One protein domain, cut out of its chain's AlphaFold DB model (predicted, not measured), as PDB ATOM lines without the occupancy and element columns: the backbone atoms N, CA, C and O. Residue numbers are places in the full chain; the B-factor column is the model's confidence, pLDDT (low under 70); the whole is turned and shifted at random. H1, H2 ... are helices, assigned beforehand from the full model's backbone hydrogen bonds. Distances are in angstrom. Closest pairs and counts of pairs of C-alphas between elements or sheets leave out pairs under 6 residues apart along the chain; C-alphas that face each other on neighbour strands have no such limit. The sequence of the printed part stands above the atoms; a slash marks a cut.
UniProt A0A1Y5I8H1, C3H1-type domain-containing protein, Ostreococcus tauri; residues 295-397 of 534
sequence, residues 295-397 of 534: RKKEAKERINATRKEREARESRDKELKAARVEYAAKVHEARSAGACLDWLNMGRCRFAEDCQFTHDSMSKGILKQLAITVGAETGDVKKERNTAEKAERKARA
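Overview. This is residues 295 to 397 of the 534 residues of the protein "C3H1-type domain-containing protein" of Ostreococcus tauri (UniProt A0A1Y5I8H1). Two helical arms of unequal length spread from a small head: residues 295 to 318 of the long helix H1 stick out as one arm, and residues 386 to 397 of H4 as the other. The head holds the rest of H1, the short helices H2 and H3 and a long loop, residues 347 to 367. The 103 printed residues include four named helices, in the order H1, H2, H3, H4, and no named strand; the class is all helix. The whole is extended, with a radius of gyration of the C-alphas of 20.2 A, and flat, spanning 70 by 40 by 17 A.

Arrangement. H1, residues 295 to 336, and H2, residues 341 to 346, touch only at the corner by their link, and only just, with 3 pairs of C-alphas within 8 A; the closest C-alphas are those of Ala 334 and Leu 341, 7.2 A apart. H3, residues 368 to 374, touches H1 at its residues 320 to 327 alone, at a steep tilt of 51 degrees, opposite ways; the closest C-alphas are those of Arg 324 and Val 374, 5.5 A apart. H2 and H3 touch, about perpendicular at 87 degrees, with the C-alphas of Asn 345 and Lys 368 closest at 4.4 A. H4, residues 379 to 397, is close to H3 but not clearly touching, with the C-alphas of Ile 372 and Val 381 closest at 7.8 A. H4 and H2 are near each other; H4 and H1 are apart. In H1, H2, H3 and H4 every O i to N i+4 pair is within hydrogen-bond range.

Along the chain. H1 begins at C-alpha 295 (-7.211, 44.193, -53.540) and measures 61.5 A from first to last C-alpha. H2 measures 8.2 A and H3 10.1 A. H4 measures 26.7 A and ends at C-alpha 397 (-20.578, 16.950, -23.307).

Size, cuts and confidence. The C-alphas farthest apart, of Arg 295 and Asp 354, are 70.1 A apart. The printed part has no cut. The link from H2 to H3 is long, with 21 residues. Residues 376 to 385 have pLDDT under 70.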
ATOM      1  N   ARG A 295      -7.487  43.995 -54.976       87.31
ATOM      2  CA  ARG A 295      -7.211  44.193 -53.540       87.31
ATOM      3  C   ARG A 295      -7.852  45.461 -52.979       87.31
ATOM      4  O   ARG A 295      -8.364  45.456 -51.861       87.31
ATOM      5  N   LYS A 296      -7.839  46.559 -53.743       93.00
ATOM      6  CA  LYS A 296      -8.494  47.813 -53.344       93.00
ATOM      7  C   LYS A 296     -10.018  47.666 -53.291       93.00
ATOM      8  O   LYS A 296     -10.635  48.237 -52.394       93.00
ATOM      9  N   LYS A 297     -10.618  46.923 -54.225       91.56
ATOM     10  CA  LYS A 297     -12.057  46.630 -54.232       91.56
ATOM     11  C   LYS A 297     -12.442  45.765 -53.031       91.56
ATOM     12  O   LYS A 297     -13.286  46.186 -52.250       91.56
ATOM     13  N   GLU A 298     -11.730  44.666 -52.798       93.19
ATOM     14  CA  GLU A 298     -11.946  43.792 -51.640       93.19
ATOM     15  C   GLU A 298     -11.768  44.529 -50.305       93.19
ATOM     16  O   GLU A 298     -12.522  44.319 -49.360       93.19
ATOM     17  N   ALA A 299     -10.776  45.420 -50.193       91.75
ATOM     18  CA  ALA A 299     -10.587  46.224 -48.986       91.75
ATOM     19  C   ALA A 299     -11.770  47.171 -48.734       91.75
ATOM     20  O   ALA A 299     -12.216  47.304 -47.594       91.75
ATOM     21  N   LYS A 300     -12.308  47.796 -49.789       93.75
ATOM     22  CA  LYS A 300     -13.515  48.629 -49.687       93.75
ATOM     23  C   LYS A 300     -14.744  47.804 -49.315       93.75
ATOM     24  O   LYS A 300     -15.526  48.247 -48.480       93.75
ATOM     25  N   GLU A 301     -14.899  46.619 -49.896       93.81
ATOM     26  CA  GLU A 301     -15.997  45.702 -49.580       93.81
ATOM     27  C   GLU A 301     -15.930  45.229 -48.126       93.81
ATOM     28  O   GLU A 301     -16.942  45.279 -47.435       93.81
ATOM     29  N   ARG A 302     -14.736  44.900 -47.610       91.62
ATOM     30  CA  ARG A 302     -14.531  44.575 -46.189       91.62
ATOM     31  C   ARG A 302     -14.957  45.719 -45.269       91.62
ATOM     32  O   ARG A 302     -15.695  45.494 -44.316       91.62
ATOM     33  N   ILE A 303     -14.549  46.951 -45.572       91.19
ATOM     34  CA  ILE A 303     -14.943  48.124 -44.775       91.19
ATOM     35  C   ILE A 303     -16.464  48.321 -44.828       91.19
ATOM     36  O   ILE A 303     -17.097  48.510 -43.790       91.19
ATOM     37  N   ASN A 304     -17.072  48.225 -46.011       93.31
ATOM     38  CA  ASN A 304     -18.514  48.400 -46.153       93.31
ATOM     39  C   ASN A 304     -19.305  47.294 -45.431       93.31
ATOM     40  O   ASN A 304     -20.306  47.587 -44.783       93.31
ATOM     41  N   ALA A 305     -18.821  46.049 -45.466       93.56
ATOM     42  CA  ALA A 305     -19.405  44.936 -44.722       93.56
ATOM     43  C   ALA A 305     -19.360  45.188 -43.207       93.56
ATOM     44  O   ALA A 305     -20.390  45.081 -42.547       93.56
ATOM     45  N   THR A 306     -18.213  45.623 -42.668       90.56
ATOM     46  CA  THR A 306     -18.101  45.949 -41.232       90.56
ATOM     47  C   THR A 306     -19.012  47.104 -40.813       90.56
ATOM     48  O   THR A 306     -19.580  47.080 -39.721       90.56
ATOM     49  N   ARG A 307     -19.205  48.103 -41.687       93.94
ATOM     50  CA  ARG A 307     -20.140  49.206 -41.436       93.94
ATOM     51  C   ARG A 307     -21.586  48.712 -41.413       93.94
ATOM     52  O   ARG A 307     -22.295  49.006 -40.459       93.94
ATOM     53  N   LYS A 308     -21.990  47.915 -42.407       94.56
ATOM     54  CA  LYS A 308     -23.343  47.347 -42.492       94.56
ATOM     55  C   LYS A 308     -23.661  46.443 -41.296       94.56
ATOM     56  O   LYS A 308     -24.763  46.487 -40.766       94.56
ATOM     57  N   GLU A 309     -22.694  45.653 -40.833       94.06
ATOM     58  CA  GLU A 309     -22.851  44.822 -39.636       94.06
ATOM     59  C   GLU A 309     -23.028  45.665 -38.364       94.06
ATOM     60  O   GLU A 309     -23.828  45.324 -37.492       94.06
ATOM     61  N   ARG A 310     -22.302  46.784 -38.252       93.00
ATOM     62  CA  ARG A 310     -22.468  47.723 -37.140       93.00
ATOM     63  C   ARG A 310     -23.847  48.382 -37.170       93.00
ATOM     64  O   ARG A 310     -24.515  48.402 -36.144       93.00
ATOM     65  N   GLU A 311     -24.284  48.861 -38.331       93.44
ATOM     66  CA  GLU A 311     -25.617  49.449 -38.519       93.44
ATOM     67  C   GLU A 311     -26.728  48.441 -38.182       93.44
ATOM     68  O   GLU A 311     -27.671  48.790 -37.477       93.44
ATOM     69  N   ALA A 312     -26.579  47.172 -38.582       94.56
ATOM     70  CA  ALA A 312     -27.524  46.103 -38.250       94.56
ATOM     71  C   ALA A 312     -27.527  45.728 -36.755       94.56
ATOM     72  O   ALA A 312     -28.543  45.300 -36.210       94.56
ATOM     73  N   ARG A 313     -26.394  45.858 -36.056       92.31
ATOM     74  CA  ARG A 313     -26.357  45.708 -34.592       92.31
ATOM     75  C   ARG A 313     -27.065  46.867 -33.903       92.31
ATOM     76  O   ARG A 313     -27.918  46.635 -33.058       92.31
ATOM     77  N   GLU A 314     -26.767  48.093 -34.321       93.94
ATOM     78  CA  GLU A 314     -27.400  49.291 -33.772       93.94
ATOM     79  C   GLU A 314     -28.915  49.329 -34.049       93.94
ATOM     80  O   GLU A 314     -29.664  49.820 -33.204       93.94
ATOM     81  N   SER A 315     -29.392  48.796 -35.183       93.44
ATOM     82  CA  SER A 315     -30.830  48.675 -35.466       93.44
ATOM     83  C   SER A 315     -31.506  47.642 -34.564       93.44
ATOM     84  O   SER A 315     -32.496  47.978 -33.919       93.44
ATOM     85  N   ARG A 316     -30.924  46.441 -34.413       89.75
ATOM     86  CA  ARG A 316     -31.446  45.413 -33.494       89.75
ATOM     87  C   ARG A 316     -31.492  45.896 -32.046       89.75
ATOM     88  O   ARG A 316     -32.469  45.652 -31.347       89.75
ATOM     89  N   ASP A 317     -30.475  46.631 -31.600       88.25
ATOM     90  CA  ASP A 317     -30.454  47.201 -30.248       88.25
ATOM     91  C   ASP A 317     -31.537  48.274 -30.054       88.25
ATOM     92  O   ASP A 317     -32.096  48.402 -28.962       88.25
ATOM     93  N   LYS A 318     -31.844  49.062 -31.094       94.50
ATOM     94  CA  LYS A 318     -32.941  50.044 -31.069       94.50
ATOM     95  C   LYS A 318     -34.305  49.360 -31.042       94.50
ATOM     96  O   LYS A 318     -35.137  49.752 -30.231       94.50
ATOM     97  N   GLU A 319     -34.507  48.338 -31.866       91.25
ATOM     98  CA  GLU A 319     -35.733  47.532 -31.892       91.25
ATOM     99  C   GLU A 319     -35.973  46.854 -30.539       91.25
ATOM    100  O   GLU A 319     -37.058  46.974 -29.974       91.25
ATOM    101  N   LEU A 320     -34.941  46.247 -29.943       89.56
ATOM    102  CA  LEU A 320     -35.040  45.625 -28.622       89.56
ATOM    103  C   LEU A 320     -35.377  46.645 -27.521       89.56
ATOM    104  O   LEU A 320     -36.161  46.354 -26.617       89.56
ATOM    105  N   LYS A 321     -34.800  47.853 -27.577       92.00
ATOM    106  CA  LYS A 321     -35.134  48.941 -26.641       92.00
ATOM    107  C   LYS A 321     -36.570  49.427 -26.820       92.00
ATOM    108  O   LYS A 321     -37.245  49.637 -25.817       92.00
ATOM    109  N   ALA A 322     -37.035  49.582 -28.058       93.00
ATOM    110  CA  ALA A 322     -38.414  49.962 -28.347       93.00
ATOM    111  C   ALA A 322     -39.397  48.901 -27.833       93.00
ATOM    112  O   ALA A 322     -40.315  49.239 -27.090       93.00
ATOM    113  N   ALA A 323     -39.127  47.619 -28.103       90.06
ATOM    114  CA  ALA A 323     -39.925  46.502 -27.601       90.06
ATOM    115  C   ALA A 323     -39.968  46.463 -26.063       90.06
ATOM    116  O   ALA A 323     -41.020  46.214 -25.482       90.06
ATOM    117  N   ARG A 324     -38.851  46.761 -25.376       88.94
ATOM    118  CA  ARG A 324     -38.810  46.859 -23.901       88.94
ATOM    119  C   ARG A 324     -39.701  47.970 -23.361       88.94
ATOM    120  O   ARG A 324     -40.378  47.757 -22.360       88.94
ATOM    121  N   VAL A 325     -39.692  49.135 -24.005       91.69
ATOM    122  CA  VAL A 325     -40.545  50.267 -23.616       91.69
ATOM    123  C   VAL A 325     -42.017  49.940 -23.862       91.69
ATOM    124  O   VAL A 325     -42.841  50.173 -22.984       91.69
ATOM    125  N   GLU A 326     -42.341  49.343 -25.010       91.50
ATOM    126  CA  GLU A 326     -43.706  48.921 -25.339       91.50
ATOM    127  C   GLU A 326     -44.226  47.859 -24.361       91.50
ATOM    128  O   GLU A 326     -45.333  47.981 -23.839       91.50
ATOM    129  N   TYR A 327     -43.409  46.846 -24.058       89.31
ATOM    130  CA  TYR A 327     -43.745  45.830 -23.065       89.31
ATOM    131  C   TYR A 327     -43.969  46.453 -21.683       89.31
ATOM    132  O   TYR A 327     -44.969  46.153 -21.038       89.31
ATOM    133  N   ALA A 328     -43.096  47.363 -21.239       87.75
ATOM    134  CA  ALA A 328     -43.254  48.044 -19.955       87.75
ATOM    135  C   ALA A 328     -44.546  48.879 -19.885       87.75
ATOM    136  O   ALA A 328     -45.226  48.853 -18.860       87.75
ATOM    137  N   ALA A 329     -44.909  49.572 -20.969       91.56
ATOM    138  CA  ALA A 329     -46.153  50.333 -21.052       91.56
ATOM    139  C   ALA A 329     -47.383  49.420 -20.949       91.56
ATOM    140  O   ALA A 329     -48.257  49.662 -20.119       91.56
ATOM    141  N   LYS A 330     -47.407  48.319 -21.711       88.00
ATOM    142  CA  LYS A 330     -48.508  47.344 -21.684       88.00
ATOM    143  C   LYS A 330     -48.620  46.609 -20.347       88.00
ATOM    144  O   LYS A 330     -49.721  46.358 -19.871       88.00
ATOM    145  N   VAL A 331     -47.494  46.299 -19.703       87.44
ATOM    146  CA  VAL A 331     -47.468  45.741 -18.340       87.44
ATOM    147  C   VAL A 331     -48.033  46.736 -17.328       87.44
ATOM    148  O   VAL A 331     -48.771  46.335 -16.431       87.44
ATOM    149  N   HIS A 332     -47.698  48.022 -17.448       87.31
ATOM    150  CA  HIS A 332     -48.234  49.059 -16.567       87.31
ATOM    151  C   HIS A 332     -49.749  49.227 -16.745       87.31
ATOM    152  O   HIS A 332     -50.475  49.252 -15.757       87.31
ATOM    153  N   GLU A 333     -50.225  49.283 -17.990       89.50
ATOM    154  CA  GLU A 333     -51.652  49.340 -18.328       89.50
ATOM    155  C   GLU A 333     -52.417  48.132 -17.762       89.50
ATOM    156  O   GLU A 333     -53.402  48.292 -17.039       89.50
ATOM    157  N   ALA A 334     -51.894  46.923 -17.975       86.62
ATOM    158  CA  ALA A 334     -52.448  45.691 -17.425       86.62
ATOM    159  C   ALA A 334     -52.520  45.691 -15.890       86.62
ATOM    160  O   ALA A 334     -53.539  45.306 -15.317       86.62
ATOM    161  N   ARG A 335     -51.460  46.159 -15.215       84.62
ATOM    162  CA  ARG A 335     -51.444  46.295 -13.750       84.62
ATOM    163  C   ARG A 335     -52.490  47.293 -13.269       84.62
ATOM    164  O   ARG A 335     -53.170  47.009 -12.289       84.62
ATOM    165  N   SER A 336     -52.644  48.428 -13.954       86.12
ATOM    166  CA  SER A 336     -53.667  49.421 -13.603       86.12
ATOM    167  C   SER A 336     -55.097  48.922 -13.828       86.12
ATOM    168  O   SER A 336     -55.996  49.339 -13.106       86.12
ATOM    169  N   ALA A 337     -55.301  47.993 -14.764       86.25
ATOM    170  CA  ALA A 337     -56.586  47.339 -15.005       86.25
ATOM    171  C   ALA A 337     -56.866  46.149 -14.059       86.25
ATOM    172  O   ALA A 337     -57.923  45.530 -14.153       86.25
ATOM    173  N   GLY A 338     -55.928  45.796 -13.168       85.88
ATOM    174  CA  GLY A 338     -56.059  44.645 -12.265       85.88
ATOM    175  C   GLY A 338     -55.933  43.280 -12.955       85.88
ATOM    176  O   GLY A 338     -56.354  42.268 -12.391       85.88
ATOM    177  N   ALA A 339     -55.366  43.237 -14.164       86.38
ATOM    178  CA  ALA A 339     -55.233  42.022 -14.959       86.38
ATOM    179  C   ALA A 339     -54.038  41.162 -14.522       86.38
ATOM    180  O   ALA A 339     -52.968  41.669 -14.165       86.38
ATOM    181  N   CYS A 340     -54.191  39.839 -14.598       86.31
ATOM    182  CA  CYS A 340     -53.107  38.917 -14.272       86.31
ATOM    183  C   CYS A 340     -52.006  38.938 -15.347       86.31
ATOM    184  O   CYS A 340     -52.231  38.602 -16.511       86.31
ATOM    185  N   LEU A 341     -50.773  39.258 -14.949       84.00
ATOM    186  CA  LEU A 341     -49.620  39.301 -15.856       84.00
ATOM    187  C   LEU A 341     -49.221  37.930 -16.403       84.00
ATOM    188  O   LEU A 341     -48.828  37.833 -17.564       84.00
ATOM    189  N   ASP A 342     -49.343  36.872 -15.603       83.31
ATOM    190  CA  ASP A 342     -49.037  35.509 -16.048       83.31
ATOM    191  C   ASP A 342     -50.034  35.050 -17.121       83.31
ATOM    192  O   ASP A 342     -49.649  34.481 -18.145       83.31
ATOM    193  N   TRP A 343     -51.307  35.415 -16.965       86.44
ATOM    194  CA  TRP A 343     -52.340  35.185 -17.971       86.44
ATOM    195  C   TRP A 343     -52.084  35.959 -19.275       86.44
ATOM    196  O   TRP A 343     -52.190  35.394 -20.364       86.44
ATOM    197  N   LEU A 344     -51.664  37.221 -19.188       84.69
ATOM    198  CA  LEU A 344     -51.345  38.050 -20.357       84.69
ATOM    199  C   LEU A 344     -50.068  37.603 -21.082       84.69
ATOM    200  O   LEU A 344     -50.008  37.623 -22.311       84.69
ATOM    201  N   ASN A 345     -49.038  37.199 -20.339       83.50
ATOM    202  CA  ASN A 345     -47.741  36.818 -20.896       83.50
ATOM    203  C   ASN A 345     -47.706  35.368 -21.385       83.50
ATOM    204  O   ASN A 345     -46.992  35.058 -22.335       83.50
ATOM    205  N   MET A 346     -48.446  34.463 -20.742       76.62
ATOM    206  CA  MET A 346     -48.341  33.021 -21.000       76.62
ATOM    207  C   MET A 346     -49.658  32.397 -21.462       76.62
ATOM    208  O   MET A 346     -49.653  31.311 -22.045       76.62
ATOM    209  N   GLY A 347     -50.787  33.068 -21.228       79.19
ATOM    210  CA  GLY A 347     -52.114  32.503 -21.450       79.19
ATOM    211  C   GLY A 347     -52.505  31.451 -20.411       79.19
ATOM    212  O   GLY A 347     -53.456  30.706 -20.634       79.19
ATOM    213  N   ARG A 348     -51.754  31.338 -19.309       81.12
ATOM    214  CA  ARG A 348     -52.046  30.468 -18.165       81.12
ATOM    215  C   ARG A 348     -51.568  31.164 -16.896       81.12
ATOM    216  O   ARG A 348     -50.495  31.756 -16.894       81.12
ATOM    217  N   CYS A 349     -52.355  31.071 -15.833       82.94
ATOM    218  CA  CYS A 349     -52.002  31.583 -14.515       82.94
ATOM    219  C   CYS A 349     -51.792  30.405 -13.564       82.94
ATOM    220  O   CYS A 349     -52.581  29.462 -13.579       82.94
ATOM    221  N   ARG A 350     -50.753  30.470 -12.722       80.94
ATOM    222  CA  ARG A 350     -50.453  29.421 -11.733       80.94
ATOM    223  C   ARG A 350     -51.579  29.226 -10.714       80.94
ATOM    224  O   ARG A 350     -51.750  28.124 -10.216       80.94
ATOM    225  N   PHE A 351     -52.321  30.288 -10.421       81.88
ATOM    226  CA  PHE A 351     -53.394  30.293  -9.428       81.88
ATOM    227  C   PHE A 351     -54.782  30.028 -10.030       81.88
ATOM    228  O   PHE A 351     -55.748  30.013  -9.289       81.88
ATOM    229  N   ALA A 352     -54.883  29.816 -11.352       78.06
ATOM    230  CA  ALA A 352     -56.122  29.473 -12.058       78.06
ATOM    231  C   ALA A 352     -57.357  30.283 -11.591       78.06
ATOM    232  O   ALA A 352     -57.425  31.475 -11.879       78.06
ATOM    233  N   GLU A 353     -58.318  29.657 -10.912       76.56
ATOM    234  CA  GLU A 353     -59.560  30.293 -10.443       76.56
ATOM    235  C   GLU A 353     -59.392  31.048  -9.111       76.56
ATOM    236  O   GLU A 353     -60.111  32.011  -8.868       76.56
ATOM    237  N   ASP A 354     -58.371  30.716  -8.315       81.44
ATOM    238  CA  ASP A 354     -58.047  31.351  -7.025       81.44
ATOM    239  C   ASP A 354     -57.156  32.600  -7.174       81.44
ATOM    240  O   ASP A 354     -56.562  33.110  -6.218       81.44
ATOM    241  N   CYS A 355     -56.987  33.093  -8.402       83.38
ATOM    242  CA  CYS A 355     -56.150  34.249  -8.675       83.38
ATOM    243  C   CYS A 355     -56.836  35.539  -8.215       83.38
ATOM    244  O   CYS A 355     -57.948  35.851  -8.626       83.38
ATOM    245  N   GLN A 356     -56.116  36.357  -7.445       84.19
ATOM    246  CA  GLN A 356     -56.592  37.676  -7.011       84.19
ATOM    247  C   GLN A 356     -56.792  38.671  -8.179       84.19
ATOM    248  O   GLN A 356     -57.421  39.715  -8.007       84.19
ATOM    249  N   PHE A 357     -56.246  38.374  -9.360       86.31
ATOM    250  CA  PHE A 357     -56.259  39.243 -10.538       86.31
ATOM    251  C   PHE A 357     -57.186  38.706 -11.631       86.31
ATOM    252  O   PHE A 357     -57.394  37.499 -11.746       86.31
ATOM    253  N   THR A 358     -57.694  39.594 -12.487       85.19
ATOM    254  CA  THR A 358     -58.696  39.229 -13.496       85.19
ATOM    255  C   THR A 358     -58.105  38.393 -14.638       85.19
ATOM    256  O   THR A 358     -57.006  38.658 -15.142       85.19
ATOM    257  N   HIS A 359     -58.860  37.370 -15.052       86.31
ATOM    258  CA  HIS A 359     -58.560  36.485 -16.180       86.31
ATOM    259  C   HIS A 359     -59.610  36.662 -17.276       86.31
ATOM    260  O   HIS A 359     -60.591  35.928 -17.339       86.31
ATOM    261  N   ASP A 360     -59.408  37.639 -18.157       84.38
ATOM    262  CA  ASP A 360     -60.272  37.798 -19.325       84.38
ATOM    263  C   ASP A 360     -59.820  36.878 -20.471       84.38
ATOM    264  O   ASP A 360     -58.637  36.833 -20.825       84.38
ATOM    265  N   SER A 361     -60.763  36.158 -21.076       80.12
ATOM    266  CA  SER A 361     -60.517  35.224 -22.179       80.12
ATOM    267  C   SER A 361     -59.867  35.887 -23.398       80.12
ATOM    268  O   SER A 361     -58.991  35.279 -24.018       80.12
ATOM    269  N   MET A 362     -60.214  37.147 -23.691       80.25
ATOM    270  CA  MET A 362     -59.657  37.898 -24.820       80.25
ATOM    271  C   MET A 362     -58.220  38.339 -24.554       80.25
ATOM    272  O   MET A 362     -57.417  38.429 -25.477       80.25
ATOM    273  N   SER A 363     -57.872  38.548 -23.284       80.75
ATOM    274  CA  SER A 363     -56.544  38.986 -22.853       80.75
ATOM    275  C   SER A 363     -55.487  37.864 -22.816       80.75
ATOM    276  O   SER A 363     -54.287  38.108 -22.670       80.75
ATOM    277  N   LYS A 364     -55.905  36.610 -23.003       85.62
ATOM    278  CA  LYS A 364     -55.053  35.425 -22.882       85.62
ATOM    279  C   LYS A 364     -53.856  35.469 -23.841       85.62
ATOM    280  O   LYS A 364     -54.000  35.324 -25.052       85.62
ATOM    281  N   GLY A 365     -52.644  35.591 -23.298       80.38
ATOM    282  CA  GLY A 365     -51.404  35.503 -24.078       80.38
ATOM    283  C   GLY A 365     -51.113  36.690 -25.009       80.38
ATOM    284  O   GLY A 365     -50.196  36.582 -25.827       80.38
ATOM    285  N   ILE A 366     -51.834  37.814 -24.896       86.12
ATOM    286  CA  ILE A 366     -51.636  39.009 -25.743       86.12
ATOM    287  C   ILE A 366     -50.194  39.541 -25.674       86.12
ATOM    288  O   ILE A 366     -49.651  40.021 -26.671       86.12
ATOM    289  N   LEU A 367     -49.540  39.442 -24.515       85.12
ATOM    290  CA  LEU A 367     -48.181  39.949 -24.305       85.12
ATOM    291  C   LEU A 367     -47.091  38.909 -24.572       85.12
ATOM    292  O   LEU A 367     -45.910  39.243 -24.498       85.12
ATOM    293  N   LYS A 368     -47.450  37.678 -24.953       82.50
ATOM    294  CA  LYS A 368     -46.508  36.558 -25.110       82.50
ATOM    295  C   LYS A 368     -45.362  36.855 -26.078       82.50
ATOM    296  O   LYS A 368     -44.201  36.651 -25.737       82.50
ATOM    297  N   GLN A 369     -45.665  37.370 -27.270       80.50
ATOM    298  CA  GLN A 369     -44.641  37.668 -28.286       80.50
ATOM    299  C   GLN A 369     -43.708  38.810 -27.862       80.50
ATOM    300  O   GLN A 369     -42.494  38.751 -28.082       80.50
ATOM    301  N   LEU A 370     -44.250  39.831 -27.193       82.62
ATOM    302  CA  LEU A 370     -43.463  40.944 -26.662       82.62
ATOM    303  C   LEU A 370     -42.588  40.498 -25.489       82.62
ATOM    304  O   LEU A 370     -41.407  40.829 -25.473       82.62
ATOM    305  N   ALA A 371     -43.121  39.687 -24.571       82.50
ATOM    306  CA  ALA A 371     -42.390  39.115 -23.441       82.50
ATOM    307  C   ALA A 371     -41.195  38.259 -23.900       82.50
ATOM    308  O   ALA A 371     -40.090  38.411 -23.374       82.50
ATOM    309  N   ILE A 372     -41.386  37.429 -24.936       82.19
ATOM    310  CA  ILE A 372     -40.315  36.636 -25.561       82.19
ATOM    311  C   ILE A 372     -39.253  37.554 -26.179       82.19
ATOM    312  O   ILE A 372     -38.063  37.379 -25.925       82.19
ATOM    313  N   THR A 373     -39.674  38.564 -26.947       81.69
ATOM    314  CA  THR A 373     -38.765  39.489 -27.649       81.69
ATOM    315  C   THR A 373     -37.880  40.279 -26.686       81.69
ATOM    316  O   THR A 373     -36.695  40.477 -26.944       81.69
ATOM    317  N   VAL A 374     -38.429  40.720 -25.553       84.56
ATOM    318  CA  VAL A 374     -37.684  41.511 -24.559       84.56
ATOM    319  C   VAL A 374     -36.918  40.654 -23.551       84.56
ATOM    320  O   VAL A 374     -36.115  41.199 -22.787       84.56
ATOM    321  N   GLY A 375     -37.145  39.336 -23.560       74.19
ATOM    322  CA  GLY A 375     -36.587  38.393 -22.596       74.19
ATOM    323  C   GLY A 375     -37.132  38.596 -21.182       74.19
ATOM    324  O   GLY A 375     -36.394  38.401 -20.218       74.19
ATOM    325  N   ALA A 376     -38.388  39.033 -21.048       68.88
ATOM    326  CA  ALA A 376     -39.042  39.128 -19.750       68.88
ATOM    327  C   ALA A 376     -39.233  37.707 -19.207       68.88
ATOM    328  O   ALA A 376     -40.007  36.924 -19.753       68.88
ATOM    329  N   GLU A 377     -38.472  37.356 -18.168       55.81
ATOM    330  CA  GLU A 377     -38.543  36.049 -17.515       55.81
ATOM    331  C   GLU A 377     -39.891  35.895 -16.800       55.81
ATOM    332  O   GLU A 377     -40.016  36.197 -15.618       55.81
ATOM    333  N   THR A 378     -40.908  35.401 -17.499       55.97
ATOM    334  CA  THR A 378     -41.992  34.666 -16.845       55.97
ATOM    335  C   THR A 378     -41.525  33.231 -16.583       55.97
ATOM    336  O   THR A 378     -40.685  32.698 -17.317       55.97
ATOM    337  N   GLY A 379     -41.992  32.626 -15.485       52.53
ATOM    338  CA  GLY A 379     -41.393  31.430 -14.868       52.53
ATOM    339  C   GLY A 379     -41.101  30.257 -15.814       52.53
ATOM    340  O   GLY A 379     -40.085  29.578 -15.645       52.53
ATOM    341  N   ASP A 380     -41.908  30.072 -16.860       53.78
ATOM    342  CA  ASP A 380     -41.717  28.999 -17.839       53.78
ATOM    343  C   ASP A 380     -40.684  29.320 -18.930       53.78
ATOM    344  O   ASP A 380     -39.952  28.422 -19.329       53.78
ATOM    345  N   VAL A 381     -40.493  30.581 -19.341       52.66
ATOM    346  CA  VAL A 381     -39.425  30.961 -20.299       52.66
ATOM    347  C   VAL A 381     -38.047  30.701 -19.689       52.66
ATOM    348  O   VAL A 381     -37.115  30.259 -20.361       52.66
ATOM    349  N   LYS A 382     -37.919  30.914 -18.377       56.31
ATOM    350  CA  LYS A 382     -36.719  30.559 -17.615       56.31
ATOM    351  C   LYS A 382     -36.525  29.045 -17.555       56.31
ATOM    352  O   LYS A 382     -35.397  28.580 -17.700       56.31
ATOM    353  N   LYS A 383     -37.606  28.278 -17.378       60.12
ATOM    354  CA  LYS A 383     -37.585  26.809 -17.370       60.12
ATOM    355  C   LYS A 383     -37.203  26.251 -18.743       60.12
ATOM    356  O   LYS A 383     -36.277  25.452 -18.809       60.12
ATOM    357  N   GLU A 384     -37.806  26.744 -19.822       61.25
ATOM    358  CA  GLU A 384     -37.504  26.369 -21.208       61.25
ATOM    359  C   GLU A 384     -36.069  26.742 -21.604       61.25
ATOM    360  O   GLU A 384     -35.331  25.895 -22.114       61.25
ATOM    361  N   ARG A 385     -35.617  27.964 -21.285       66.56
ATOM    362  CA  ARG A 385     -34.226  28.398 -21.510       66.56
ATOM    363  C   ARG A 385     -33.243  27.526 -20.738       66.56
ATOM    364  O   ARG A 385     -32.260  27.071 -21.310       66.56
ATOM    365  N   ASN A 386     -33.528  27.234 -19.470       70.81
ATOM    366  CA  ASN A 386     -32.694  26.350 -18.660       70.81
ATOM    367  C   ASN A 386     -32.692  24.911 -19.199       70.81
ATOM    368  O   ASN A 386     -31.652  24.257 -19.162       70.81
ATOM    369  N   THR A 387     -33.815  24.401 -19.720       76.50
ATOM    370  CA  THR A 387     -33.869  23.065 -20.338       76.50
ATOM    371  C   THR A 387     -33.114  23.015 -21.661       76.50
ATOM    372  O   THR A 387     -32.380  22.055 -21.890       76.50
ATOM    373  N   ALA A 388     -33.220  24.056 -22.489       72.81
ATOM    374  CA  ALA A 388     -32.491  24.177 -23.744       72.81
ATOM    375  C   ALA A 388     -30.984  24.313 -23.491       72.81
ATOM    376  O   ALA A 388     -30.191  23.592 -24.088       72.81
ATOM    377  N   GLU A 389     -30.583  25.139 -22.522       77.69
ATOM    378  CA  GLU A 389     -29.187  25.294 -22.113       77.69
ATOM    379  C   GLU A 389     -28.632  23.997 -21.494       77.69
ATOM    380  O   GLU A 389     -27.494  23.606 -21.758       77.69
ATOM    381  N   LYS A 390     -29.438  23.267 -20.710       84.62
ATOM    382  CA  LYS A 390     -29.071  21.943 -20.180       84.62
ATOM    383  C   LYS A 390     -28.927  20.910 -21.301       84.62
ATOM    384  O   LYS A 390     -27.994  20.107 -21.255       84.62
ATOM    385  N   ALA A 391     -29.796  20.939 -22.309       85.38
ATOM    386  CA  ALA A 391     -29.714  20.079 -23.487       85.38
ATOM    387  C   ALA A 391     -28.483  20.406 -24.347       85.38
ATOM    388  O   ALA A 391     -27.775  19.490 -24.758       85.38
ATOM    389  N   GLU A 392     -28.156  21.684 -24.536       83.44
ATOM    390  CA  GLU A 392     -26.961  22.130 -25.259       83.44
ATOM    391  C   GLU A 392     -25.676  21.745 -24.512       83.44
ATOM    392  O   GLU A 392     -24.748  21.190 -25.103       83.44
ATOM    393  N   ARG A 393     -25.632  21.939 -23.185       82.69
ATOM    394  CA  ARG A 393     -24.526  21.462 -22.336       82.69
ATOM    395  C   ARG A 393     -24.367  19.944 -22.429       82.69
ATOM    396  O   ARG A 393     -23.236  19.467 -22.527       82.69
ATOM    397  N   LYS A 394     -25.474  19.191 -22.439       88.31
ATOM    398  CA  LYS A 394     -25.468  17.731 -22.620       88.31
ATOM    399  C   LYS A 394     -24.957  17.349 -24.010       88.31
ATOM    400  O   LYS A 394     -24.067  16.514 -24.097       88.31
ATOM    401  N   ALA A 395     -25.427  17.995 -25.074       83.81
ATOM    402  CA  ALA A 395     -24.968  17.757 -26.443       83.81
ATOM    403  C   ALA A 395     -23.469  18.052 -26.603       83.81
ATOM    404  O   ALA A 395     -22.732  17.253 -27.180       83.81
ATOM    405  N   ARG A 396     -22.987  19.151 -26.013       82.00
ATOM    406  CA  ARG A 396     -21.565  19.512 -26.001       82.00
ATOM    407  C   ARG A 396     -20.720  18.514 -25.204       82.00
ATOM    408  O   ARG A 396     -19.614  18.190 -25.626       82.00
ATOM    409  N   ALA A 397     -21.236  17.999 -24.087       78.25
ATOM    410  CA  ALA A 397     -20.578  16.950 -23.307       78.25
ATOM    411  C   ALA A 397     -20.525  15.609 -24.063       78.25
ATOM    412  O   ALA A 397     -19.481  14.957 -24.072       78.25
TER     413      ALA A 397